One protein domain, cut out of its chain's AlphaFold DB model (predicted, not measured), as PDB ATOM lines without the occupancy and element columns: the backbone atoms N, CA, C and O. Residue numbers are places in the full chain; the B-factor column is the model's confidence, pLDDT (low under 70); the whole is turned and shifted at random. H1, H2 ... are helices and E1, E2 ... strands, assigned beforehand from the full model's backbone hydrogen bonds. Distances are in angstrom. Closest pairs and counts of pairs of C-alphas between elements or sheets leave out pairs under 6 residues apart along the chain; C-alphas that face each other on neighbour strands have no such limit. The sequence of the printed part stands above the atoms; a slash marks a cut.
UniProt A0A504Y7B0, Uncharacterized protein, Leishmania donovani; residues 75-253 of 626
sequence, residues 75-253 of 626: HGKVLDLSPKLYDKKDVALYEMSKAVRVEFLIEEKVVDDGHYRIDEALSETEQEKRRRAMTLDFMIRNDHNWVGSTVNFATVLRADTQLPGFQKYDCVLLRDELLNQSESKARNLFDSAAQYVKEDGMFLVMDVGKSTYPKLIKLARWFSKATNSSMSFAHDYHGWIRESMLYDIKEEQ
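AT A GLANCE: This is residues 75 to 253 of the 626 residues of an uncharacterized protein of Leishmania donovani (UniProt A0A504Y7B0). A strongly twisted wall of five parallel strands stands in the middle of an elongated body, with H1 over one face and H4 over the other. H2 crosses over the edge strand E3 at one end of the long axis, together with the long unnamed stretch 107 to 123, while H6 and the more distant H5 lie towards the other end, off the sheet. The printed part has 179 residues with six named helices and five named strands, in the order E1 H1 E2 H2 E3 E4 H3 H4 E5 H5 H6, and the sheet runs E3 E2 E1 E4 E5. The class is mixed, helices and strands; the whole is compact, with a radius of gyration of the C-alphas of 18.4 A, and spans 61 by 39 by 31 A.

HOW THE PARTS SIT: E1, residues 75 to 80, is an inner strand and the parallel neighbour of E2, residues 98 to 106, with N 78 and O 101 within hydrogen-bond range at 2.8 A. H1, residues 88 to 95, lies over E2 at a height over the sheet of 11.3 A and stands up from the sheet, its line rising 49 degrees. E1, H1 and E2 form a strand-helix-strand unit, two parallel neighbour strands with a helix between them, and its crossover is right-handed. E2 bends by 53 degrees at residue 101. E3, residues 152 to 157, is an edge strand parallel to E2, with N 154 and O 102 within hydrogen-bond range at 2.9 A. H2, residues 124 to 140, completes a second such unit between E2 and E3. It runs across the strands, at 73 degrees to E2 on the local plane, and its closest C-alphas to E3 are those of Leu 136 and Thr 155, 6.4 A apart. On the other side of E1 comes E4, residues 169 to 175, parallel to it, with N 173 and O 79 within hydrogen-bond range at 2.8 A. E5, residues 197 to 206, is the other edge strand, parallel to E4, with N 204 and O 172 within range at 2.8 A; it bends by 128 degrees at residue 200. H4, residues 183 to 195, lies over E4 and E5 at a height of 10.9 A, on the opposite face from H1, and runs along the strands at 6 degrees to E4 on the local plane. H3, residues 176 to 179, only grazes the sheet; with H4 it belongs to the third unit, E4 to E5, also with a right-handed crossover. H6, residues 237 to 244, is close to H4 but not clearly touching, the closest C-alphas being those of Asp 191 and Ser 244, 7.4 A apart, at a steep tilt of 62 degrees, the same way. H5, residues 214 to 227, is not on the sheet and is apart from H4 and H6. Each O i to N i+4 pair is within hydrogen-bond range in H1, H2, H5 and H6, against 7 of 9 in H4, while H3 is too short for such a pair.

IN THESE COORDINATES: E1 begins at C-alpha 75, (93.267, 146.229, 97.012), and measures 12.1 A. H1 measures 10.5 A, E2 23.2 A, H2 24.1 A and E3 16.7 A. H2 ends at C-alpha 140, (95.022, 126.231, 104.830). E4 measures 16.5 A, H3 4.9 A, H4 19.8 A, E5 16.1 A, H5 20.1 A and H6 10.2 A, ending at C-alpha 244, (117.538, 148.628, 92.143).

THE WHOLE: The C-alphas farthest apart are those of Ala 121 and Lys 215, at 62.1 A. The printed part has no cut. The links E2 to H2, H2 to E3 and E3 to E4 are long. The mean pLDDT of the printed part is 73.3, and 74 residues are under 70, among them 110 to 121, 133 to 149 and 208 to 221.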
ATOM      1  N   HIS A  75      94.469 146.108  97.834       88.44
ATOM      2  CA  HIS A  75      93.267 146.229  97.012       88.44
ATOM      3  C   HIS A  75      93.343 145.435  95.706       88.44
ATOM      4  O   HIS A  75      94.421 145.219  95.161       88.44
ATOM      5  N   GLY A  76      92.177 145.074  95.164       89.12
ATOM      6  CA  GLY A  76      92.062 144.446  93.848       89.12
ATOM      7  C   GLY A  76      92.527 142.991  93.833       89.12
ATOM      8  O   GLY A  76      92.170 142.213  94.726       89.12
ATOM      9  N   LYS A  77      93.275 142.616  92.793       91.25
ATOM     10  CA  LYS A  77      93.908 141.302  92.664       91.25
ATOM     11  C   LYS A  77      95.255 141.323  93.392       91.25
ATOM     12  O   LYS A  77      96.171 142.031  92.976       91.25
ATOM     13  N   VAL A  78      95.366 140.536  94.456       89.88
ATOM     14  CA  VAL A  78      96.526 140.477  95.350       89.88
ATOM     15  C   VAL A  78      97.294 139.178  95.126       89.88
ATOM     16  O   VAL A  78      96.682 138.114  95.058       89.88
ATOM     17  N   LEU A  79      98.620 139.257  95.039       90.81
ATOM     18  CA  LEU A  79      99.517 138.104  95.120       90.81
ATOM     19  C   LEU A  79     100.218 138.118  96.475       90.81
ATOM     20  O   LEU A  79     101.006 139.023  96.736       90.81
ATOM     21  N   ASP A  80      99.958 137.128  97.319       87.88
ATOM     22  CA  ASP A  80     100.759 136.884  98.517       87.88
ATOM     23  C   ASP A  80     101.855 135.880  98.157       87.88
ATOM     24  O   ASP A  80     101.590 134.744  97.756       87.88
ATOM     25  N   LEU A  81     103.104 136.327  98.243       84.81
ATOM     26  CA  LEU A  81     104.254 135.481  97.946       84.81
ATOM     27  C   LEU A  81     104.488 134.443  99.044       84.81
ATOM     28  O   LEU A  81     105.160 133.445  98.797       84.81
ATOM     29  N   SER A  82     103.939 134.668 100.237       72.69
ATOM     30  CA  SER A  82     104.207 133.861 101.424       72.69
ATOM     31  C   SER A  82     103.316 132.611 101.440       72.69
ATOM     32  O   SER A  82     102.105 132.709 101.223       72.69
ATOM     33  N   PRO A  83     103.879 131.420 101.708       57.94
ATOM     34  CA  PRO A  83     103.222 130.143 101.428       57.94
ATOM     35  C   PRO A  83     102.158 129.719 102.455       57.94
ATOM     36  O   PRO A  83     101.623 128.617 102.343       57.94
ATOM     37  N   LYS A  84     101.841 130.525 103.477       63.88
ATOM     38  CA  LYS A  84     100.904 130.105 104.530       63.88
ATOM     39  C   LYS A  84     100.235 131.277 105.237       63.88
ATOM     40  O   LYS A  84     100.898 132.256 105.534       63.88
ATOM     41  N   LEU A  85      98.940 131.193 105.536       62.78
ATOM     42  CA  LEU A  85      98.269 132.120 106.464       62.78
ATOM     43  C   LEU A  85      98.442 131.614 107.900       62.78
ATOM     44  O   LEU A  85      98.312 130.410 108.133       62.78
ATOM     45  N   TYR A  86      98.738 132.503 108.848       55.12
ATOM     46  CA  TYR A  86      99.015 132.085 110.224       55.12
ATOM     47  C   TYR A  86      97.751 131.830 111.031       55.12
ATOM     48  O   TYR A  86      97.711 130.875 111.804       55.12
ATOM     49  N   ASP A  87      96.739 132.685 110.877       60.69
ATOM     50  CA  ASP A  87      95.536 132.634 111.698       60.69
ATOM     51  C   ASP A  87      94.317 133.332 111.058       60.69
ATOM     52  O   ASP A  87      94.374 134.006 110.022       60.69
ATOM     53  N   LYS A  88      93.180 133.234 111.752       65.94
ATOM     54  CA  LYS A  88      91.936 133.950 111.446       65.94
ATOM     55  C   LYS A  88      92.107 135.474 111.348       65.94
ATOM     56  O   LYS A  88      91.303 136.128 110.678       65.94
ATOM     57  N   LYS A  89      93.086 136.072 112.034       69.44
ATOM     58  CA  LYS A  89      93.290 137.527 111.995       69.44
ATOM     59  C   LYS A  89      93.871 137.944 110.650       69.44
ATOM     60  O   LYS A  89      93.428 138.966 110.136       69.44
ATOM     61  N   ASP A  90      94.760 137.151 110.053       71.88
ATOM     62  CA  ASP A  90      95.281 137.406 108.704       71.88
ATOM     63  C   ASP A  90      94.164 137.377 107.651       71.88
ATOM     64  O   ASP A  90      94.068 138.280 106.818       71.88
ATOM     65  N   VAL A  91      93.247 136.406 107.736       75.00
ATOM     66  CA  VAL A  91      92.052 136.361 106.870       75.00
ATOM     67  C   VAL A  91      91.204 137.624 107.055       75.00
ATOM     68  O   VAL A  91      90.823 138.264 106.075       75.00
ATOM     69  N   ALA A  92      90.980 138.049 108.302       75.69
ATOM     70  CA  ALA A  92      90.220 139.262 108.602       75.69
ATOM     71  C   ALA A  92      90.888 140.546 108.067       75.69
ATOM     72  O   ALA A  92      90.184 141.501 107.728       75.69
ATOM     73  N   LEU A  93      92.226 140.589 107.973       80.69
ATOM     74  CA  LEU A  93      92.961 141.702 107.358       80.69
ATOM     75  C   LEU A  93      92.691 141.791 105.849       80.69
ATOM     76  O   LEU A  93      92.540 142.896 105.324       80.69
ATOM     77  N   TYR A  94      92.572 140.657 105.158       83.06
ATOM     78  CA  TYR A  94      92.168 140.637 103.752       83.06
ATOM     79  C   TYR A  94      90.691 140.997 103.575       83.06
ATOM     80  O   TYR A  94      90.376 141.834 102.732       83.06
ATOM     81  N   GLU A  95      89.790 140.459 104.396       81.62
ATOM     82  CA  GLU A  95      88.344 140.733 104.314       81.62
ATOM     83  C   GLU A  95      87.979 142.199 104.520       81.62
ATOM     84  O   GLU A  95      87.101 142.737 103.851       81.62
ATOM     85  N   MET A  96      88.655 142.870 105.450       82.81
ATOM     86  CA  MET A  96      88.432 144.296 105.685       82.81
ATOM     87  C   MET A  96      89.116 145.195 104.642       82.81
ATOM     88  O   MET A  96      88.896 146.413 104.647       82.81
ATOM     89  N   SER A  97      90.048 144.639 103.864       84.38
ATOM     90  CA  SER A  97      90.755 145.368 102.816       84.38
ATOM     91  C   SER A  97      89.865 145.497 101.580       84.38
ATOM     92  O   SER A  97      88.722 145.045 101.562       84.38
ATOM     93  N   LYS A  98      90.369 146.134 100.523       82.75
ATOM     94  CA  LYS A  98      89.659 146.187  99.237       82.75
ATOM     95  C   LYS A  98      90.109 145.056  98.303       82.75
ATOM     96  O   LYS A  98      89.973 145.183  97.085       82.75
ATOM     97  N   ALA A  99      90.723 144.002  98.844       85.25
ATOM     98  CA  ALA A  99      91.117 142.825  98.085       85.25
ATOM     99  C   ALA A  99      89.871 142.072  97.602       85.25
ATOM    100  O   ALA A  99      88.959 141.783  98.370       85.25
ATOM    101  N   VAL A 100      89.841 141.756  96.311       83.00
ATOM    102  CA  VAL A 100      88.758 140.990  95.674       83.00
ATOM    103  C   VAL A 100      89.183 139.535  95.488       83.00
ATOM    104  O   VAL A 100      88.376 138.611  95.606       83.00
ATOM    105  N   ARG A 101      90.469 139.330  95.197       85.50
ATOM    106  CA  ARG A 101      91.066 138.017  94.986       85.50
ATOM    107  C   ARG A 101      92.477 138.004  95.545       85.50
ATOM    108  O   ARG A 101      93.246 138.904  95.226       85.50
ATOM    109  N   VAL A 102      92.805 136.986  96.329       84.75
ATOM    110  CA  VAL A 102      94.145 136.757  96.875       84.75
ATOM    111  C   VAL A 102      94.658 135.439  96.309       84.75
ATOM    112  O   VAL A 102      94.023 134.397  96.460       84.75
ATOM    113  N   GLU A 103      95.780 135.494  95.607       87.38
ATOM    114  CA  GLU A 103      96.453 134.327  95.050       87.38
ATOM    115  C   GLU A 103      97.759 134.078  95.797       87.38
ATOM    116  O   GLU A 103      98.492 135.024  96.073       87.38
ATOM    117  N   PHE A 104      98.055 132.817  96.106       85.00
ATOM    118  CA  PHE A 104      99.319 132.425  96.723       85.00
ATOM    119  C   PHE A 104     100.262 131.816  95.692       85.00
ATOM    120  O   PHE A 104      99.862 130.918  94.939       85.00
ATOM    121  N   LEU A 105     101.509 132.290  95.666       85.38
ATOM    122  CA  LEU A 105     102.538 131.746  94.784       85.38
ATOM    123  C   LEU A 105     103.035 130.396  95.315       85.38
ATOM    124  O   LEU A 105     103.541 130.311  96.431       85.38
ATOM    125  N   ILE A 106     102.931 129.351  94.495       81.06
ATOM    126  CA  ILE A 106     103.405 128.000  94.822       81.06
ATOM    127  C   ILE A 106     104.443 127.520  93.803       81.06
ATOM    128  O   ILE A 106     104.370 127.844  92.614       81.06
ATOM    129  N   GLU A 107     105.425 126.746  94.267       77.94
ATOM    130  CA  GLU A 107     106.427 126.111  93.397       77.94
ATOM    131  C   GLU A 107     105.898 124.793  92.824       77.94
ATOM    132  O   GLU A 107     105.957 124.575  91.615       77.94
ATOM    133  N   GLU A 108     105.289 123.969  93.677       71.38
ATOM    134  CA  GLU A 108     104.724 122.671  93.318       71.38
ATOM    135  C   GLU A 108     103.298 122.531  93.865       71.38
ATOM    136  O   GLU A 108     102.928 123.133  94.876       71.38
ATOM    137  N   LYS A 109     102.469 121.742  93.173       71.75
ATOM    138  CA  LYS A 109     101.127 121.376  93.648       71.75
ATOM    139  C   LYS A 109     101.220 120.128  94.512       71.75
ATOM    140  O   LYS A 109     102.035 119.255  94.236       71.75
ATOM    141  N   VAL A 110     100.311 119.994  95.473       64.88
ATOM    142  CA  VAL A 110     100.144 118.741  96.218       64.88
ATOM    143  C   VAL A 110      99.770 117.624  95.240       64.88
ATOM    144  O   VAL A 110      98.798 117.741  94.484       64.88
ATOM    145  N   VAL A 111     100.566 116.556  95.254       58.66
ATOM    146  CA  VAL A 111     100.321 115.316  94.513       58.66
ATOM    147  C   VAL A 111      99.825 114.262  95.501       58.66
ATOM    148  O   VAL A 111     100.269 114.238  96.644       58.66
ATOM    149  N   ASP A 112      98.871 113.450  95.045       53.31
ATOM    150  CA  ASP A 112      98.168 112.393  95.782       53.31
ATOM    151  C   ASP A 112      99.100 111.605  96.727       53.31
ATOM    152  O   ASP A 112      99.981 110.867  96.287       53.31
ATOM    153  N   ASP A 113      98.917 111.793  98.035       49.84
ATOM    154  CA  ASP A 113      99.705 111.191  99.118       49.84
ATOM    155  C   ASP A 113      98.959 110.030  99.806       49.84
ATOM    156  O   ASP A 113      99.316 109.589 100.904       49.84
ATOM    157  N   GLY A 114      97.874 109.550  99.187       51.94
ATOM    158  CA  GLY A 114      97.003 108.516  99.734       51.94
ATOM    159  C   GLY A 114      95.955 109.014 100.740       51.94
ATOM    160  O   GLY A 114      94.994 108.281 100.987       51.94
ATOM    161  N   HIS A 115      96.062 110.243 101.266       46.62
ATOM    162  CA  HIS A 115      95.008 110.884 102.073       46.62
ATOM    163  C   HIS A 115      94.022 111.689 101.212       46.62
ATOM    164  O   HIS A 115      92.887 111.923 101.636       46.62
ATOM    165  N   TYR A 116      94.423 112.061  99.993       53.09
ATOM    166  CA  TYR A 116      93.619 112.822  99.040       53.09
ATOM    167  C   TYR A 116      93.657 112.212  97.634       53.09
ATOM    168  O   TYR A 116      94.469 112.598  96.797       53.09
ATOM    169  N   ARG A 117      92.731 111.287  97.360       57.12
ATOM    170  CA  ARG A 117      92.680 110.585  96.071       57.12
ATOM    171  C   ARG A 117      92.136 111.459  94.944       57.12
ATOM    172  O   ARG A 117      91.003 111.946  95.029       57.12
ATOM    173  N   ILE A 118      92.900 111.599  93.863       60.94
ATOM    174  CA  ILE A 118      92.407 112.174  92.603       60.94
ATOM    175  C   ILE A 118      91.773 111.050  91.784       60.94
ATOM    176  O   ILE A 118      92.363 109.996  91.587       60.94
ATOM    177  N   ASP A 119      90.553 111.274  91.303       65.44
ATOM    178  CA  ASP A 119      89.897 110.337  90.394       65.44
ATOM    179  C   ASP A 119      90.511 110.467  88.993       65.44
ATOM    180  O   ASP A 119      90.322 111.483  88.315       65.44
ATOM    181  N   GLU A 120      91.266 109.448  88.584       68.50
ATOM    182  CA  GLU A 120      91.933 109.378  87.280       68.50
ATOM    183  C   GLU A 120      90.943 109.323  86.103       68.50
ATOM    184  O   GLU A 120      91.331 109.602  84.970       68.50
ATOM    185  N   ALA A 121      89.661 109.025  86.351       67.19
ATOM    186  CA  ALA A 121      88.624 109.018  85.320       67.19
ATOM    187  C   ALA A 121      88.173 110.428  84.888       67.19
ATOM    188  O   ALA A 121      87.433 110.572  83.915       67.19
ATOM    189  N   LEU A 122      88.587 111.476  85.608       71.44
ATOM    190  CA  LEU A 122      88.248 112.859  85.275       71.44
ATOM    191  C   LEU A 122      89.110 113.406  84.147       71.44
ATOM    192  O   LEU A 122      90.260 113.008  83.975       71.44
ATOM    193  N   SER A 123      88.577 114.399  83.436       74.69
ATOM    194  CA  SER A 123      89.363 115.138  82.449       74.69
ATOM    195  C   SER A 123      90.578 115.802  83.106       74.69
ATOM    196  O   SER A 123      90.515 116.244  84.256       74.69
ATOM    197  N   GLU A 124      91.676 115.941  82.365       73.81
ATOM    198  CA  GLU A 124      92.917 116.545  82.873       73.81
ATOM    199  C   GLU A 124      92.670 117.948  83.465       73.81
ATOM    200  O   GLU A 124      93.197 118.299  84.519       73.81
ATOM    201  N   THR A 125      91.754 118.715  82.865       71.38
ATOM    202  CA  THR A 125      91.344 120.039  83.365       71.38
ATOM    203  C   THR A 125      90.625 120.001  84.718       71.38
ATOM    204  O   THR A 125      90.770 120.918  85.530       71.38
ATOM    205  N   GLU A 126      89.848 118.956  84.997       68.06
ATOM    206  CA  GLU A 126      89.144 118.779  86.269       68.06
ATOM    207  C   GLU A 126      90.062 118.207  87.344       68.06
ATOM    208  O   GLU A 126      89.998 118.649  88.495       68.06
ATOM    209  N   GLN A 127      90.954 117.287  86.973       67.75
ATOM    210  CA  GLN A 127      92.020 116.816  87.856       67.75
ATOM    211  C   GLN A 127      92.904 117.984  88.298       67.75
ATOM    212  O   GLN A 127      93.194 118.137  89.481       67.75
ATOM    213  N   GLU A 128      93.262 118.864  87.369       70.19
ATOM    214  CA  GLU A 128      94.055 120.062  87.621       70.19
ATOM    215  C   GLU A 128      93.335 121.059  88.550       70.19
ATOM    216  O   GLU A 128      93.929 121.556  89.511       70.19
ATOM    217  N   LYS A 129      92.029 121.298  88.351       69.56
ATOM    218  CA  LYS A 129      91.215 122.091  89.294       69.56
ATOM    219  C   LYS A 129      91.191 121.470  90.690       69.56
ATOM    220  O   LYS A 129      91.296 122.200  91.676       69.56
ATOM    221  N   ARG A 130      91.090 120.139  90.788       67.88
ATOM    222  CA  ARG A 130      91.147 119.428  92.073       67.88
ATOM    223  C   ARG A 130      92.521 119.540  92.725       67.88
ATOM    224  O   ARG A 130      92.570 119.853  93.906       67.88
ATOM    225  N   ARG A 131      93.627 119.404  91.984       71.44
ATOM    226  CA  ARG A 131      94.995 119.614  92.513       71.44
ATOM    227  C   ARG A 131      95.179 121.015  93.088       71.44
ATOM    228  O   ARG A 131      95.729 121.160  94.177       71.44
ATOM    229  N   ARG A 132      94.671 122.045  92.404       70.44
ATOM    230  CA  ARG A 132      94.690 123.430  92.910       70.44
ATOM    231  C   ARG A 132      93.870 123.582  94.187       70.44
ATOM    232  O   ARG A 132      94.369 124.157  95.147       70.44
ATOM    233  N   ALA A 133      92.655 123.033  94.213       67.31
ATOM    234  CA  ALA A 133      91.790 123.068  95.390       67.31
ATOM    235  C   ALA A 133      92.397 122.316  96.585       67.31
ATOM    236  O   ALA A 133      92.308 122.799  97.703       67.31
ATOM    237  N   MET A 134      93.059 121.180  96.355       69.12
ATOM    238  CA  MET A 134      93.755 120.418  97.398       69.12
ATOM    239  C   MET A 134      95.020 121.115  97.885       69.12
ATOM    240  O   MET A 134      95.299 121.093  99.073       69.12
ATOM    241  N   THR A 135      95.776 121.759  96.994       68.31
ATOM    242  CA  THR A 135      96.951 122.550  97.396       68.31
ATOM    243  C   THR A 135      96.519 123.736  98.253       68.31
ATOM    244  O   THR A 135      97.117 123.994  99.290       68.31
ATOM    245  N   LEU A 136      95.429 124.400  97.861       68.38
ATOM    246  CA  LEU A 136      94.791 125.438  98.660       68.38
ATOM    247  C   LEU A 136      94.305 124.863 100.006       68.38
ATOM    248  O   LEU A 136      94.622 125.417 101.046       68.38
ATOM    249  N   ASP A 137      93.634 123.709 100.016       64.06
ATOM    250  CA  ASP A 137      93.203 123.038 101.251       64.06
ATOM    251  C   ASP A 137      94.374 122.658 102.161       64.06
ATOM    252  O   ASP A 137      94.301 122.854 103.362       64.06
ATOM    253  N   PHE A 138      95.491 122.184 101.613       63.78
ATOM    254  CA  PHE A 138      96.689 121.847 102.378       63.78
ATOM    255  C   PHE A 138      97.360 123.081 102.985       63.78
ATOM    256  O   PHE A 138      97.684 123.085 104.173       63.78
ATOM    257  N   MET A 139      97.518 124.147 102.194       61.75
ATOM    258  CA  MET A 139      98.069 125.420 102.671       61.75
ATOM    259  C   MET A 139      97.245 125.999 103.826       61.75
ATOM    260  O   MET A 139      97.764 126.782 104.623       61.75
ATOM    261  N   ILE A 140      95.977 125.595 103.939       57.97
ATOM    262  CA  ILE A 140      95.022 126.231 104.830       57.97
ATOM    263  C   ILE A 140      94.321 125.242 105.794       57.97
ATOM    264  O   ILE A 140      93.591 125.663 106.683       57.97
ATOM    265  N   ARG A 141      94.638 123.939 105.773       49.00
ATOM    266  CA  ARG A 141      94.147 122.911 106.727       49.00
ATOM    267  C   ARG A 141      94.497 123.207 108.192       49.00
ATOM    268  O   ARG A 141      94.009 122.521 109.085       49.00
ATOM    269  N   ASN A 142      95.316 124.229 108.435       47.34
ATOM    270  CA  ASN A 142      95.604 124.781 109.756       47.34
ATOM    271  C   ASN A 142      94.554 125.788 110.262       47.34
ATOM    272  O   ASN A 142      94.678 126.256 111.386       47.34
ATOM    273  N   ASP A 143      93.514 126.113 109.491       48.41
ATOM    274  CA  ASP A 143      92.419 126.967 109.953       48.41
ATOM    275  C   ASP A 143      91.084 126.478 109.350       48.41
ATOM    276  O   ASP A 143      91.070 125.828 108.312       48.41
ATOM    277  N   HIS A 144      89.929 126.711 109.974       48.00
ATOM    278  CA  HIS A 144      88.607 126.272 109.451       48.00
ATOM    279  C   HIS A 144      87.697 127.457 109.076       48.00
ATOM    280  O   HIS A 144      86.536 127.286 108.710       48.00
ATOM    281  N   ASN A 145      88.222 128.679 109.179       49.00
ATOM    282  CA  ASN A 145      87.434 129.912 109.236       49.00
ATOM    283  C   ASN A 145      87.188 130.625 107.887       49.00
ATOM    284  O   ASN A 145      86.532 131.660 107.864       49.00
ATOM    285  N   TRP A 146      87.683 130.100 106.767       54.41
ATOM    286  CA  TRP A 146      87.788 130.797 105.468       54.41
ATOM    287  C   TRP A 146      86.755 130.322 104.437       54.41
ATOM    288  O   TRP A 146      86.519 131.008 103.448       54.41
ATOM    289  N   VAL A 147      86.038 129.224 104.713       53.00
ATOM    290  CA  VAL A 147      84.931 128.709 103.876       53.00
ATOM    291  C   VAL A 147      83.760 129.713 103.763       53.00
ATOM    292  O   VAL A 147      82.899 129.564 102.901       53.00
ATOM    293  N   GLY A 148      83.741 130.764 104.596       57.22
ATOM    294  CA  GLY A 148      82.757 131.854 104.569       57.22
ATOM    295  C   GLY A 148      83.317 133.247 104.254       57.22
ATOM    296  O   GLY A 148      82.619 134.227 104.511       57.22
ATOM    297  N   SER A 149      84.553 133.359 103.753       64.25
ATOM    298  CA  SER A 149      85.177 134.663 103.494       64.25
ATOM    299  C   SER A 149      84.560 135.391 102.297       64.25
ATOM    300  O   SER A 149      84.178 134.771 101.305       64.25
ATOM    301  N   THR A 150      84.502 136.725 102.355       70.50
ATOM    302  CA  THR A 150      84.095 137.566 101.212       70.50
ATOM    303  C   THR A 150      85.195 137.714 100.156       70.50
ATOM    304  O   THR A 150      84.940 138.269  99.087       70.50
ATOM    305  N   VAL A 151      86.415 137.252 100.448       76.12
ATOM    306  CA  VAL A 151      87.582 137.323  99.560       76.12
ATOM    307  C   VAL A 151      87.801 135.974  98.882       76.12
ATOM    308  O   VAL A 151      87.795 134.929  99.530       76.12
ATOM    309  N   ASN A 152      88.038 135.989  97.568       80.12
ATOM    310  CA  ASN A 152      88.321 134.766  96.820       80.12
ATOM    311  C   ASN A 152      89.801 134.381  96.943       80.12
ATOM    312  O   ASN A 152      90.662 135.070  96.395       80.12
ATOM    313  N   PHE A 153      90.089 133.262  97.608       79.31
ATOM    314  CA  PHE A 153      91.444 132.716  97.733       79.31
ATOM    315  C   PHE A 153      91.740 131.681  96.640       79.31
ATOM    316  O   PHE A 153      90.886 130.862  96.297       79.31
ATOM    317  N   ALA A 154      92.949 131.711  96.079       78.88
ATOM    318  CA  ALA A 154      93.399 130.768  95.056       78.88
ATOM    319  C   ALA A 154      94.926 130.572  95.090       78.88
ATOM    320  O   ALA A 154      95.636 131.259  95.816       78.88
ATOM    321  N   THR A 155      95.441 129.636  94.294       81.19
ATOM    322  CA  THR A 155      96.883 129.405  94.112       81.19
ATOM    323  C   THR A 155      97.305 129.689  92.673       81.19
ATOM    324  O   THR A 155      96.524 129.492  91.735       81.19
ATOM    325  N   VAL A 156      98.546 130.146  92.498       86.25
ATOM    326  CA  VAL A 156      99.192 130.349  91.197       86.25
ATOM    327  C   VAL A 156     100.557 129.671  91.196       86.25
ATOM    328  O   VAL A 156     101.353 129.855  92.115       86.25
ATOM    329  N   LEU A 157     100.835 128.858  90.175       84.56
ATOM    330  CA  LEU A 157     102.156 128.255  90.031       84.56
ATOM    331  C   LEU A 157     103.163 129.283  89.534       84.56
ATOM    332  O   LEU A 157     102.862 130.054  88.625       84.56
ATOM    333  N   ARG A 158     104.399 129.212  90.033       84.38
ATOM    334  CA  ARG A 158     105.497 130.035  89.508       84.38
ATOM    335  C   ARG A 158     105.678 129.860  87.995       84.38
ATOM    336  O   ARG A 158     105.904 130.850  87.308       84.38
ATOM    337  N   ALA A 159     105.500 128.650  87.465       84.06
ATOM    338  CA  ALA A 159     105.542 128.403  86.021       84.06
ATOM    339  C   ALA A 159     104.452 129.178  85.249       84.06
ATOM    340  O   ALA A 159     104.734 129.749  84.198       84.06
ATOM    341  N   ASP A 160     103.238 129.278  85.805       84.44
ATOM    342  CA  ASP A 160     102.108 129.977  85.174       84.44
ATOM    343  C   ASP A 160     102.368 131.490  85.060       84.44
ATOM    344  O   ASP A 160     101.855 132.146  84.154       84.44
ATOM    345  N   THR A 161     103.204 132.049  85.944       83.19
ATOM    346  CA  THR A 161     103.585 133.472  85.900       83.19
ATOM    347  C   THR A 161     104.490 133.834  84.721       83.19
ATOM    348  O   THR A 161     104.595 135.008  84.373       83.19
ATOM    349  N   GLN A 162     105.119 132.842  84.084       83.44
ATOM    350  CA  GLN A 162     106.009 133.039  82.935       83.44
ATOM    351  C   GLN A 162     105.289 132.889  81.586       83.44
ATOM    352  O   GLN A 162     105.897 133.091  80.534       83.44
ATOM    353  N   LEU A 163     103.998 132.534  81.589       84.38
ATOM    354  CA  LEU A 163     103.235 132.313  80.364       84.38
ATOM    355  C   LEU A 163     102.861 133.636  79.667       84.38
ATOM    356  O   LEU A 163     102.492 134.615  80.328       84.38
ATOM    357  N   PRO A 164     102.878 133.675  78.320       70.56
ATOM    358  CA  PRO A 164     102.420 134.836  77.566       70.56
ATOM    359  C   PRO A 164     100.921 135.064  77.815       70.56
ATOM    360  O   PRO A 164     100.097 134.191  77.561       70.56
ATOM    361  N   GLY A 165     100.571 136.245  78.336       76.25
ATOM    362  CA  GLY A 165      99.202 136.598  78.736       76.25
ATOM    363  C   GLY A 165      98.956 136.621  80.249       76.25
ATOM    364  O   GLY A 165      97.837 136.909  80.677       76.25
ATOM    365  N   PHE A 166      99.980 136.360  81.067       83.94
ATOM    366  CA  PHE A 166      99.893 136.525  82.514       83.94
ATOM    367  C   PHE A 166      99.540 137.969  82.905       83.94
ATOM    368  O   PHE A 166     100.211 138.932  82.530       83.94
ATOM    369  N   GLN A 167      98.469 138.114  83.686       85.88
ATOM    370  CA  GLN A 167      98.040 139.403  84.216       85.88
ATOM    371  C   GLN A 167      98.703 139.671  85.564       85.88
ATOM    372  O   GLN A 167      98.423 138.971  86.544       85.88
ATOM    373  N   LYS A 168      99.515 140.732  85.595       90.88
ATOM    374  CA  LYS A 168     100.134 141.280  86.806       90.88
ATOM    375  C   LYS A 168      99.085 141.705  87.843       90.88
ATOM    376  O   LYS A 168      97.918 141.926  87.513       90.88
ATOM    377  N   TYR A 169      99.512 141.818  89.091       92.56
ATOM    378  CA  TYR A 169      98.653 142.068  90.245       92.56
ATOM    379  C   TYR A 169      98.582 143.553  90.599       92.56
ATOM    380  O   TYR A 169      99.538 144.306  90.394       92.56
ATOM    381  N   ASP A 170      97.440 143.959  91.157       91.00
ATOM    382  CA  ASP A 170      97.229 145.310  91.685       91.00
ATOM    383  C   ASP A 170      98.011 145.514  92.989       91.00
ATOM    384  O   ASP A 170      98.446 146.625  93.291       91.00
ATOM    385  N   CYS A 171      98.207 144.434  93.747       91.06
ATOM    386  CA  CYS A 171      99.008 144.421  94.959       91.06
ATOM    387  C   CYS A 171      99.838 143.135  95.040       91.06
ATOM    388  O   CYS A 171      99.316 142.043  94.826       91.06
ATOM    389  N   VAL A 172     101.113 143.241  95.400       90.19
ATOM    390  CA  VAL A 172     101.965 142.093  95.741       90.19
ATOM    391  C   VAL A 172     102.396 142.243  97.193       90.19
ATOM    392  O   VAL A 172     102.797 143.327  97.607       90.19
ATOM    393  N   LEU A 173     102.273 141.178  97.974       88.06
ATOM    394  CA  LEU A 173     102.591 141.143  99.394       88.06
ATOM    395  C   LEU A 173     103.740 140.170  99.650       88.06
ATOM    396  O   LEU A 173     103.750 139.055  99.131       88.06
ATOM    397  N   LEU A 174     104.671 140.589 100.500       84.44
ATOM    398  CA  LEU A 174     105.755 139.764 101.006       84.44
ATOM    399  C   LEU A 174     105.823 139.866 102.532       84.44
ATOM    400  O   LEU A 174     105.967 140.971 103.057       84.44
ATOM    401  N   ARG A 175     105.711 138.736 103.239       78.62
ATOM    402  CA  ARG A 175     105.776 138.662 104.711       78.62
ATOM    403  C   ARG A 175     107.146 138.200 105.215       78.62
ATOM    404  O   ARG A 175     107.973 137.732 104.429       78.62
ATOM    405  N   ASP A 176     107.370 138.348 106.522       69.75
ATOM    406  CA  ASP A 176     108.681 138.168 107.158       69.75
ATOM    407  C   ASP A 176     109.289 136.775 106.931       69.75
ATOM    408  O   ASP A 176     110.500 136.661 106.772       69.75
ATOM    409  N   GLU A 177     108.464 135.732 106.788       66.31
ATOM    410  CA  GLU A 177     108.914 134.336 106.659       66.31
ATOM    411  C   GLU A 177     109.899 134.132 105.512       66.31
ATOM    412  O   GLU A 177     110.869 133.380 105.606       66.31
ATOM    413  N   LEU A 178     109.623 134.803 104.396       65.44
ATOM    414  CA  LEU A 178     110.427 134.720 103.184       65.44
ATOM    415  C   LEU A 178     111.636 135.653 103.223       65.44
ATOM    416  O   LEU A 178     112.565 135.489 102.431       65.44
ATOM    417  N   LEU A 179     111.616 136.619 104.137       67.12
ATOM    418  CA  LEU A 179     112.639 137.638 104.321       67.12
ATOM    419  C   LEU A 179     113.582 137.311 105.480       67.12
ATOM    420  O   LEU A 179     114.683 137.839 105.514       67.12
ATOM    421  N   ASN A 180     113.243 136.349 106.341       65.88
ATOM    422  CA  ASN A 180     114.136 135.773 107.345       65.88
ATOM    423  C   ASN A 180     115.139 134.773 106.721       65.88
ATOM    424  O   ASN A 180     115.325 133.647 107.187       65.88
ATOM    425  N   GLN A 181     115.758 135.163 105.604       68.31
ATOM    426  CA  GLN A 181     116.767 134.401 104.868       68.31
ATOM    427  C   GLN A 181     118.073 135.204 104.766       68.31
ATOM    428  O   GLN A 181     118.166 136.355 105.180       68.31
ATOM    429  N   SER A 182     119.125 134.610 104.193       74.06
ATOM    430  CA  SER A 182     120.360 135.349 103.896       74.06
ATOM    431  C   SER A 182     120.079 136.565 103.004       74.06
ATOM    432  O   SER A 182     119.303 136.445 102.055       74.06
ATOM    433  N   GLU A 183     120.785 137.676 103.232       77.50
ATOM    434  CA  GLU A 183     120.590 138.962 102.539       77.50
ATOM    435  C   GLU A 183     120.469 138.839 101.011       77.50
ATOM    436  O   GLU A 183     119.577 139.427 100.407       77.50
ATOM    437  N   SER A 184     121.305 138.007 100.386       79.62
ATOM    438  CA  SER A 184     121.281 137.767  98.938       79.62
ATOM    439  C   SER A 184     119.989 137.105  98.446       79.62
ATOM    440  O   SER A 184     119.472 137.469  97.393       79.62
ATOM    441  N   LYS A 185     119.442 136.148  99.202       80.31
ATOM    442  CA  LYS A 185     118.184 135.466  98.863       80.31
ATOM    443  C   LYS A 185     116.991 136.394  99.052       80.31
ATOM    444  O   LYS A 185     116.159 136.482  98.155       80.31
ATOM    445  N   ALA A 186     116.950 137.114 100.173       80.19
ATOM    446  CA  ALA A 186     115.908 138.095 100.458       80.19
ATOM    447  C   ALA A 186     115.891 139.212  99.401       80.19
ATOM    448  O   ALA A 186     114.826 139.559  98.894       80.19
ATOM    449  N   ARG A 187     117.068 139.706  98.991       82.94
ATOM    450  CA  ARG A 187     117.204 140.703  97.922       82.94
ATOM    451  C   ARG A 187     116.732 140.182  96.568       82.94
ATOM    452  O   ARG A 187     115.937 140.844  95.915       82.94
ATOM    453  N   ASN A 188     117.158 138.982  96.172       85.94
ATOM    454  CA  ASN A 188     116.699 138.378  94.918       85.94
ATOM    455  C   ASN A 188     115.174 138.209  94.896       85.94
ATOM    456  O   ASN A 188     114.538 138.463  93.876       85.94
ATOM    457  N   LEU A 189     114.586 137.797  96.020       83.75
ATOM    458  CA  LEU A 189     113.145 137.623  96.142       83.75
ATOM    459  C   LEU A 189     112.414 138.973  96.078       83.75
ATOM    460  O   LEU A 189     111.435 139.093  95.341       83.75
ATOM    461  N   PHE A 190     112.941 139.993  96.760       85.56
ATOM    462  CA  PHE A 190     112.454 141.370  96.701       85.56
ATOM    463  C   PHE A 190     112.484 141.921  95.268       85.56
ATOM    464  O   PHE A 190     111.449 142.340  94.769       85.56
ATOM    465  N   ASP A 191     113.618 141.844  94.569       86.75
ATOM    466  CA  ASP A 191     113.758 142.375  93.205       86.75
ATOM    467  C   ASP A 191     112.910 141.587  92.187       86.75
ATOM    468  O   ASP A 191     112.304 142.163  91.281       86.75
ATOM    469  N   SER A 192     112.792 140.261  92.354       87.06
ATOM    470  CA  SER A 192     111.950 139.424  91.485       87.06
ATOM    471  C   SER A 192     110.461 139.765  91.587       87.06
ATOM    472  O   SER A 192     109.723 139.597  90.612       87.06
ATOM    473  N   ALA A 193     110.017 140.311  92.725       86.75
ATOM    474  CA  ALA A 193     108.619 140.653  92.942       86.75
ATOM    475  C   ALA A 193     108.124 141.737  91.972       86.75
ATOM    476  O   ALA A 193     106.936 141.766  91.650       86.75
ATOM    477  N   ALA A 194     109.019 142.584  91.443       87.56
ATOM    478  CA  ALA A 194     108.686 143.653  90.497       87.56
ATOM    479  C   ALA A 194     108.017 143.113  89.226       87.56
ATOM    480  O   ALA A 194     107.189 143.779  88.606       87.56
ATOM    481  N   GLN A 195     108.328 141.870  88.854       89.19
ATOM    482  CA  GLN A 195     107.768 141.220  87.672       89.19
ATOM    483  C   GLN A 195     106.264 140.945  87.821       89.19
ATOM    484  O   GLN A 195     105.537 140.931  86.825       89.19
ATOM    485  N   TYR A 196     105.787 140.790  89.059       90.44
ATOM    486  CA  TYR A 196     104.395 140.478  89.373       90.44
ATOM    487  C   TYR A 196     103.529 141.722  89.600       90.44
ATOM    488  O   TYR A 196     102.304 141.613  89.549       90.44
ATOM    489  N   VAL A 197     104.132 142.893  89.827       90.69
ATOM    490  CA  VAL A 197     103.419 144.145  90.133       90.69
ATOM    491  C   VAL A 197     103.065 144.881  88.836       90.69
ATOM    492  O   VAL A 197     103.898 145.042  87.941       90.69
ATOM    493  N   LYS A 198     101.812 145.322  88.708       92.06
ATOM    494  CA  LYS A 198     101.378 146.213  87.618       92.06
ATOM    495  C   LYS A 198     102.091 147.577  87.714       92.06
ATOM    496  O   LYS A 198     102.512 147.951  88.794       92.06
ATOM    497  N   GLU A 199     102.195 148.337  86.622       84.50
ATOM    498  CA  GLU A 199     102.931 149.623  86.591       84.50
ATOM    499  C   GLU A 199     102.520 150.616  87.698       84.50
ATOM    500  O   GLU A 199     103.390 151.212  88.319       84.50
ATOM    501  N   ASP A 200     101.225 150.704  88.032       85.56
ATOM    502  CA  ASP A 200     100.707 151.529  89.144       85.56
ATOM    503  C   ASP A 200     100.325 150.708  90.395       85.56
ATOM    504  O   ASP A 200      99.569 151.162  91.260       85.56
ATOM    505  N   GLY A 201     100.781 149.457  90.459       86.88
ATOM    506  CA  GLY A 201     100.472 148.522  91.534       86.88
ATOM    507  C   GLY A 201     101.222 148.831  92.829       86.88
ATOM    508  O   GLY A 201     102.202 149.573  92.866       86.88
ATOM    509  N   MET A 202     100.754 148.238  93.923       89.31
ATOM    510  CA  MET A 202     101.373 148.383  95.239       89.31
ATOM    511  C   MET A 202     102.226 147.156  95.568       89.31
ATOM    512  O   MET A 202     101.788 146.021  95.398       89.31
ATOM    513  N   PHE A 203     103.429 147.374  96.097       88.31
ATOM    514  CA  PHE A 203     104.239 146.314  96.696       88.31
ATOM    515  C   PHE A 203     104.320 146.533  98.205       88.31
ATOM    516  O   PHE A 203     104.802 147.564  98.677       88.31
ATOM    517  N   LEU A 204     103.790 145.580  98.963       85.88
ATOM    518  CA  LEU A 204     103.724 145.616 100.414       85.88
ATOM    519  C   LEU A 204     104.742 144.639 100.990       85.88
ATOM    520  O   LEU A 204     104.666 143.437 100.754       85.88
ATOM    521  N   VAL A 205     105.667 145.165 101.789       80.62
ATOM    522  CA  VAL A 205     106.649 144.360 102.516       80.62
ATOM    523  C   VAL A 205     106.372 144.450 104.007       80.62
ATOM    524  O   VAL A 205     106.452 145.524 104.608       80.62
ATOM    525  N   MET A 206     106.032 143.307 104.585       76.31
ATOM    526  CA  MET A 206     105.705 143.125 105.989       76.31
ATOM    527  C   MET A 206     106.827 142.352 106.673       76.31
ATOM    528  O   MET A 206     106.748 141.141 106.819       76.31
ATOM    529  N   ASP A 207     107.876 143.061 107.075       71.62
ATOM    530  CA  ASP A 207     109.059 142.467 107.703       71.62
ATOM    531  C   ASP A 207     109.648 143.381 108.789       71.62
ATOM    532  O   ASP A 207     109.390 144.592 108.814       71.62
ATOM    533  N   VAL A 208     110.488 142.806 109.656       62.44
ATOM    534  CA  VAL A 208     111.351 143.455 110.651       62.44
ATOM    535  C   VAL A 208     112.506 144.215 109.960       62.44
ATOM    536  O   VAL A 208     113.689 144.043 110.249       62.44
ATOM    537  N   GLY A 209     112.179 145.110 109.028       62.84
ATOM    538  CA  GLY A 209     113.173 145.934 108.339       62.84
ATOM    539  C   GLY A 209     113.782 147.013 109.237       62.84
ATOM    540  O   GLY A 209     113.166 147.463 110.213       62.84
ATOM    541  N   LYS A 210     114.974 147.509 108.872       65.44
ATOM    542  CA  LYS A 210     115.521 148.733 109.480       65.44
ATOM    543  C   LYS A 210     114.548 149.888 109.233       65.44
ATOM    544  O   LYS A 210     114.295 150.262 108.090       65.44
ATOM    545  N   SER A 211     113.985 150.436 110.308       65.75
ATOM    546  CA  SER A 211     113.139 151.626 110.219       65.75
ATOM    547  C   SER A 211     113.991 152.878 110.059       65.75
ATOM    548  O   SER A 211     115.016 153.028 110.719       65.75
ATOM    549  N   THR A 212     113.521 153.830 109.263       65.25
ATOM    550  CA  THR A 212     114.060 155.198 109.243       65.25
ATOM    551  C   THR A 212     113.858 155.967 110.553       65.25
ATOM    552  O   THR A 212     114.546 156.963 110.778       65.25
ATOM    553  N   TYR A 213     112.976 155.514 111.456       67.56
ATOM    554  CA  TYR A 213     112.685 156.178 112.728       67.56
ATOM    555  C   TYR A 213     113.578 155.657 113.873       67.56
ATOM    556  O   TYR A 213     113.381 154.538 114.365       67.56
ATOM    557  N   PRO A 214     114.490 156.481 114.429       68.06
ATOM    558  CA  PRO A 214     115.453 156.031 115.440       68.06
ATOM    559  C   PRO A 214     114.814 155.533 116.745       68.06
ATOM    560  O   PRO A 214     115.363 154.661 117.418       68.06
ATOM    561  N   LYS A 215     113.646 156.079 117.119       67.00
ATOM    562  CA  LYS A 215     112.907 155.674 118.327       67.00
ATOM    563  C   LYS A 215     112.360 154.246 118.213       67.00
ATOM    564  O   LYS A 215     112.442 153.497 119.181       67.00
ATOM    565  N   LEU A 216     111.874 153.856 117.031       64.12
ATOM    566  CA  LEU A 216     111.368 152.503 116.777       64.12
ATOM    567  C   LEU A 216     112.501 151.474 116.770       64.12
ATOM    568  O   LEU A 216     112.345 150.404 117.346       64.12
ATOM    569  N   ILE A 217     113.672 151.829 116.229       67.31
ATOM    570  CA  ILE A 217     114.866 150.971 116.297       67.31
ATOM    571  C   ILE A 217     115.284 150.716 117.752       67.31
ATOM    572  O   ILE A 217     115.606 149.584 118.112       67.31
ATOM    573  N   LYS A 218     115.287 151.751 118.604       69.88
ATOM    574  CA  LYS A 218     115.621 151.595 120.030       69.88
ATOM    575  C   LYS A 218     114.630 150.677 120.749       69.88
ATOM    576  O   LYS A 218     115.066 149.789 121.476       69.88
ATOM    577  N   LEU A 219     113.331 150.861 120.507       67.56
ATOM    578  CA  LEU A 219     112.274 150.010 121.058       67.56
ATOM    579  C   LEU A 219     112.436 148.552 120.607       67.56
ATOM    580  O   LEU A 219     112.317 147.640 121.418       67.56
ATOM    581  N   ALA A 220     112.751 148.330 119.331       65.12
ATOM    582  CA  ALA A 220     112.873 146.986 118.780       65.12
ATOM    583  C   ALA A 220     114.103 146.249 119.303       65.12
ATOM    584  O   ALA A 220     114.000 145.085 119.684       65.12
ATOM    585  N   ARG A 221     115.243 146.936 119.431       69.31
ATOM    586  CA  ARG A 221     116.430 146.366 120.087       69.31
ATOM    587  C   ARG A 221     116.176 146.028 121.552       69.31
ATOM    588  O   ARG A 221     116.651 145.000 122.020       69.31
ATOM    589  N   TRP A 222     115.446 146.883 122.271       71.62
ATOM    590  CA  TRP A 222     115.043 146.588 123.645       71.62
ATOM    591  C   TRP A 222     114.158 145.340 123.703       71.62
ATOM    592  O   TRP A 222     114.445 144.447 124.491       71.62
ATOM    593  N   PHE A 223     113.148 145.243 122.836       63.97
ATOM    594  CA  PHE A 223     112.233 144.104 122.793       63.97
ATOM    595  C   PHE A 223     112.956 142.797 122.473       63.97
ATOM    596  O   PHE A 223     112.838 141.862 123.246       63.97
ATOM    597  N   SER A 224     113.768 142.757 121.410       63.19
ATOM    598  CA  SER A 224     114.572 141.576 121.051       63.19
ATOM    599  C   SER A 224     115.464 141.118 122.212       63.19
ATOM    600  O   SER A 224     115.540 139.926 122.498       63.19
ATOM    601  N   LYS A 225     116.071 142.063 122.945       64.31
ATOM    602  CA  LYS A 225     116.870 141.763 124.141       64.31
ATOM    603  C   LYS A 225     116.021 141.263 125.318       64.31
ATOM    604  O   LYS A 225     116.488 140.423 126.074       64.31
ATOM    605  N   ALA A 226     114.813 141.794 125.499       55.59
ATOM    606  CA  ALA A 226     113.910 141.409 126.583       55.59
ATOM    607  C   ALA A 226     113.238 140.048 126.342       55.59
ATOM    608  O   ALA A 226     112.947 139.340 127.299       55.59
ATOM    609  N   THR A 227     112.998 139.681 125.081       53.16
ATOM    610  CA  THR A 227     112.309 138.442 124.698       53.16
ATOM    611  C   THR A 227     113.253 137.319 124.273       53.16
ATOM    612  O   THR A 227     112.775 136.238 123.949       53.16
ATOM    613  N   ASN A 228     114.577 137.548 124.249       52.81
ATOM    614  CA  ASN A 228     115.563 136.629 123.652       52.81
ATOM    615  C   ASN A 228     115.160 136.156 122.241       52.81
ATOM    616  O   ASN A 228     115.485 135.048 121.818       52.81
ATOM    617  N   SER A 229     114.431 137.001 121.510       53.16
ATOM    618  CA  SER A 229     113.907 136.655 120.197       53.16
ATOM    619  C   SER A 229     115.038 136.574 119.173       53.16
ATOM    620  O   SER A 229     115.919 137.437 119.134       53.16
ATOM    621  N   SER A 230     114.965 135.577 118.288       51.31
ATOM    622  CA  SER A 230     115.840 135.412 117.120       51.31
ATOM    623  C   SER A 230     115.657 136.498 116.045       51.31
ATOM    624  O   SER A 230     116.297 136.429 114.996       51.31
ATOM    625  N   MET A 231     114.817 137.513 116.297       54.00
ATOM    626  CA  MET A 231     114.608 138.676 115.431       54.00
ATOM    627  C   MET A 231     115.931 139.359 115.067       54.00
ATOM    628  O   MET A 231     116.553 140.040 115.886       54.00
ATOM    629  N   SER A 232     116.327 139.242 113.801       53.88
ATOM    630  CA  SER A 232     117.441 139.999 113.240       53.88
ATOM    631  C   SER A 232     116.913 141.225 112.480       53.88
ATOM    632  O   SER A 232     116.006 141.125 111.663       53.88
ATOM    633  N   PHE A 233     117.471 142.412 112.748       61.88
ATOM    634  CA  PHE A 233     117.152 143.663 112.031       61.88
ATOM    635  C   PHE A 233     117.859 143.714 110.665       61.88
ATOM    636  O   PHE A 233     118.618 144.653 110.390       61.88
ATOM    637  N   ALA A 234     117.723 142.651 109.873       58.72
ATOM    638  CA  ALA A 234     118.724 142.287 108.876       58.72
ATOM    639  C   ALA A 234     118.784 143.230 107.669       58.72
ATOM    640  O   ALA A 234     119.883 143.554 107.220       58.72
ATOM    641  N   HIS A 235     117.647 143.708 107.156       70.81
ATOM    642  CA  HIS A 235     117.609 144.241 105.790       70.81
ATOM    643  C   HIS A 235     117.379 145.756 105.711       70.81
ATOM    644  O   HIS A 235     116.478 146.322 106.342       70.81
ATOM    645  N   ASP A 236     118.228 146.423 104.920       74.81
ATOM    646  CA  ASP A 236     118.075 147.826 104.530       74.81
ATOM    647  C   ASP A 236     117.369 147.925 103.174       74.81
ATOM    648  O   ASP A 236     117.977 148.150 102.127       74.81
ATOM    649  N   TYR A 237     116.048 147.788 103.209       73.75
ATOM    650  CA  TYR A 237     115.206 147.926 102.025       73.75
ATOM    651  C   TYR A 237     115.318 149.307 101.364       73.75
ATOM    652  O   TYR A 237     115.074 149.429 100.171       73.75
ATOM    653  N   HIS A 238     115.675 150.364 102.105       74.75
ATOM    654  CA  HIS A 238     115.906 151.690 101.513       74.75
ATOM    655  C   HIS A 238     117.181 151.727 100.680       74.75
ATOM    656  O   HIS A 238     117.222 152.415  99.661       74.75
ATOM    657  N   GLY A 239     118.224 151.029 101.129       78.88
ATOM    658  CA  GLY A 239     119.427 150.793 100.338       78.88
ATOM    659  C   GLY A 239     119.091 150.021  99.068       78.88
ATOM    660  O   GLY A 239     119.374 150.494  97.971       78.88
ATOM    661  N   TRP A 240     118.375 148.902  99.202       84.25
ATOM    662  CA  TRP A 240     118.022 148.063  98.053       84.25
ATOM    663  C   TRP A 240     117.150 148.788  97.030       84.25
ATOM    664  O   TRP A 240     117.466 148.745  95.851       84.25
ATOM    665  N   ILE A 241     116.110 149.508  97.468       82.19
ATOM    666  CA  ILE A 241     115.227 150.270  96.572       82.19
ATOM    667  C   ILE A 241     116.004 151.369  95.835       82.19
ATOM    668  O   ILE A 241     115.805 151.562  94.636       82.19
ATOM    669  N   ARG A 242     116.916 152.072  96.523       81.81
ATOM    670  CA  ARG A 242     117.768 153.090  95.888       81.81
ATOM    671  C   ARG A 242     118.726 152.498  94.860       81.81
ATOM    672  O   ARG A 242     119.020 153.158  93.870       81.81
ATOM    673  N   GLU A 243     119.218 151.288  95.102       83.62
ATOM    674  CA  GLU A 243     120.135 150.594  94.199       83.62
ATOM    675  C   GLU A 243     119.421 149.966  92.999       83.62
ATOM    676  O   GLU A 243     119.930 150.054  91.885       83.62
ATOM    677  N   SER A 244     118.262 149.332  93.206       83.12
ATOM    678  CA  SER A 244     117.538 148.628  92.143       83.12
ATOM    679  C   SER A 244     116.657 149.552  91.299       83.12
ATOM    680  O   SER A 244     116.394 149.236  90.143       83.12
ATOM    681  N   MET A 245     116.229 150.700  91.846       79.50
ATOM    682  CA  MET A 245     115.319 151.665  91.203       79.50
ATOM    683  C   MET A 245     114.014 151.036  90.682       79.50
ATOM    684  O   MET A 245     113.389 151.549  89.757       79.50
ATOM    685  N   LEU A 246     113.594 149.915  91.278       81.75
ATOM    686  CA  LEU A 246     112.397 149.180  90.864       81.75
ATOM    687  C   LEU A 246     111.108 149.712  91.508       81.75
ATOM    688  O   LEU A 246     110.020 149.395  91.032       81.75
ATOM    689  N   TYR A 247     111.212 150.489  92.593       83.25
ATOM    690  CA  TYR A 247     110.070 150.871  93.426       83.25
ATOM    691  C   TYR A 247     110.181 152.292  93.976       83.25
ATOM    692  O   TYR A 247     111.263 152.736  94.351       83.25
ATOM    693  N   ASP A 248     109.026 152.931  94.169       78.75
ATOM    694  CA  ASP A 248     108.884 154.168  94.937       78.75
ATOM    695  C   ASP A 248     108.209 153.909  96.292       78.75
ATOM    696  O   ASP A 248     107.271 153.117  96.418       78.75
ATOM    697  N   ILE A 249     108.667 154.602  97.338       79.50
ATOM    698  CA  ILE A 249     108.207 154.378  98.715       79.50
ATOM    699  C   ILE A 249     107.048 155.319  99.044       79.50
ATOM    700  O   ILE A 249     107.237 156.528  99.160       79.50
ATOM    701  N   LYS A 250     105.849 154.755  99.253       74.69
ATOM    702  CA  LYS A 250     104.642 155.519  99.630       74.69
ATOM    703  C   LYS A 250     104.413 155.651 101.141       74.69
ATOM    704  O   LYS A 250     104.001 156.715 101.589       74.69
ATOM    705  N   GLU A 251     104.650 154.602 101.930       71.19
ATOM    706  CA  GLU A 251     104.532 154.633 103.398       71.19
ATOM    707  C   GLU A 251     105.545 153.671 104.043       71.19
ATOM    708  O   GLU A 251     105.834 152.607 103.495       71.19
ATOM    709  N   GLU A 252     106.085 154.028 105.215       67.00
ATOM    710  CA  GLU A 252     107.070 153.215 105.934       67.00
ATOM    711  C   GLU A 252     106.652 152.948 107.388       67.00
ATOM    712  O   GLU A 252     106.664 153.848 108.228       67.00
ATOM    713  N   GLN A 253     106.328 151.687 107.702       66.50
ATOM    714  CA  GLN A 253     105.981 151.234 109.061       66.50
ATOM    715  C   GLN A 253     106.609 149.868 109.422       66.50
ATOM    716  O   GLN A 253     106.055 149.089 110.193       66.50
TER     717      GLN A 253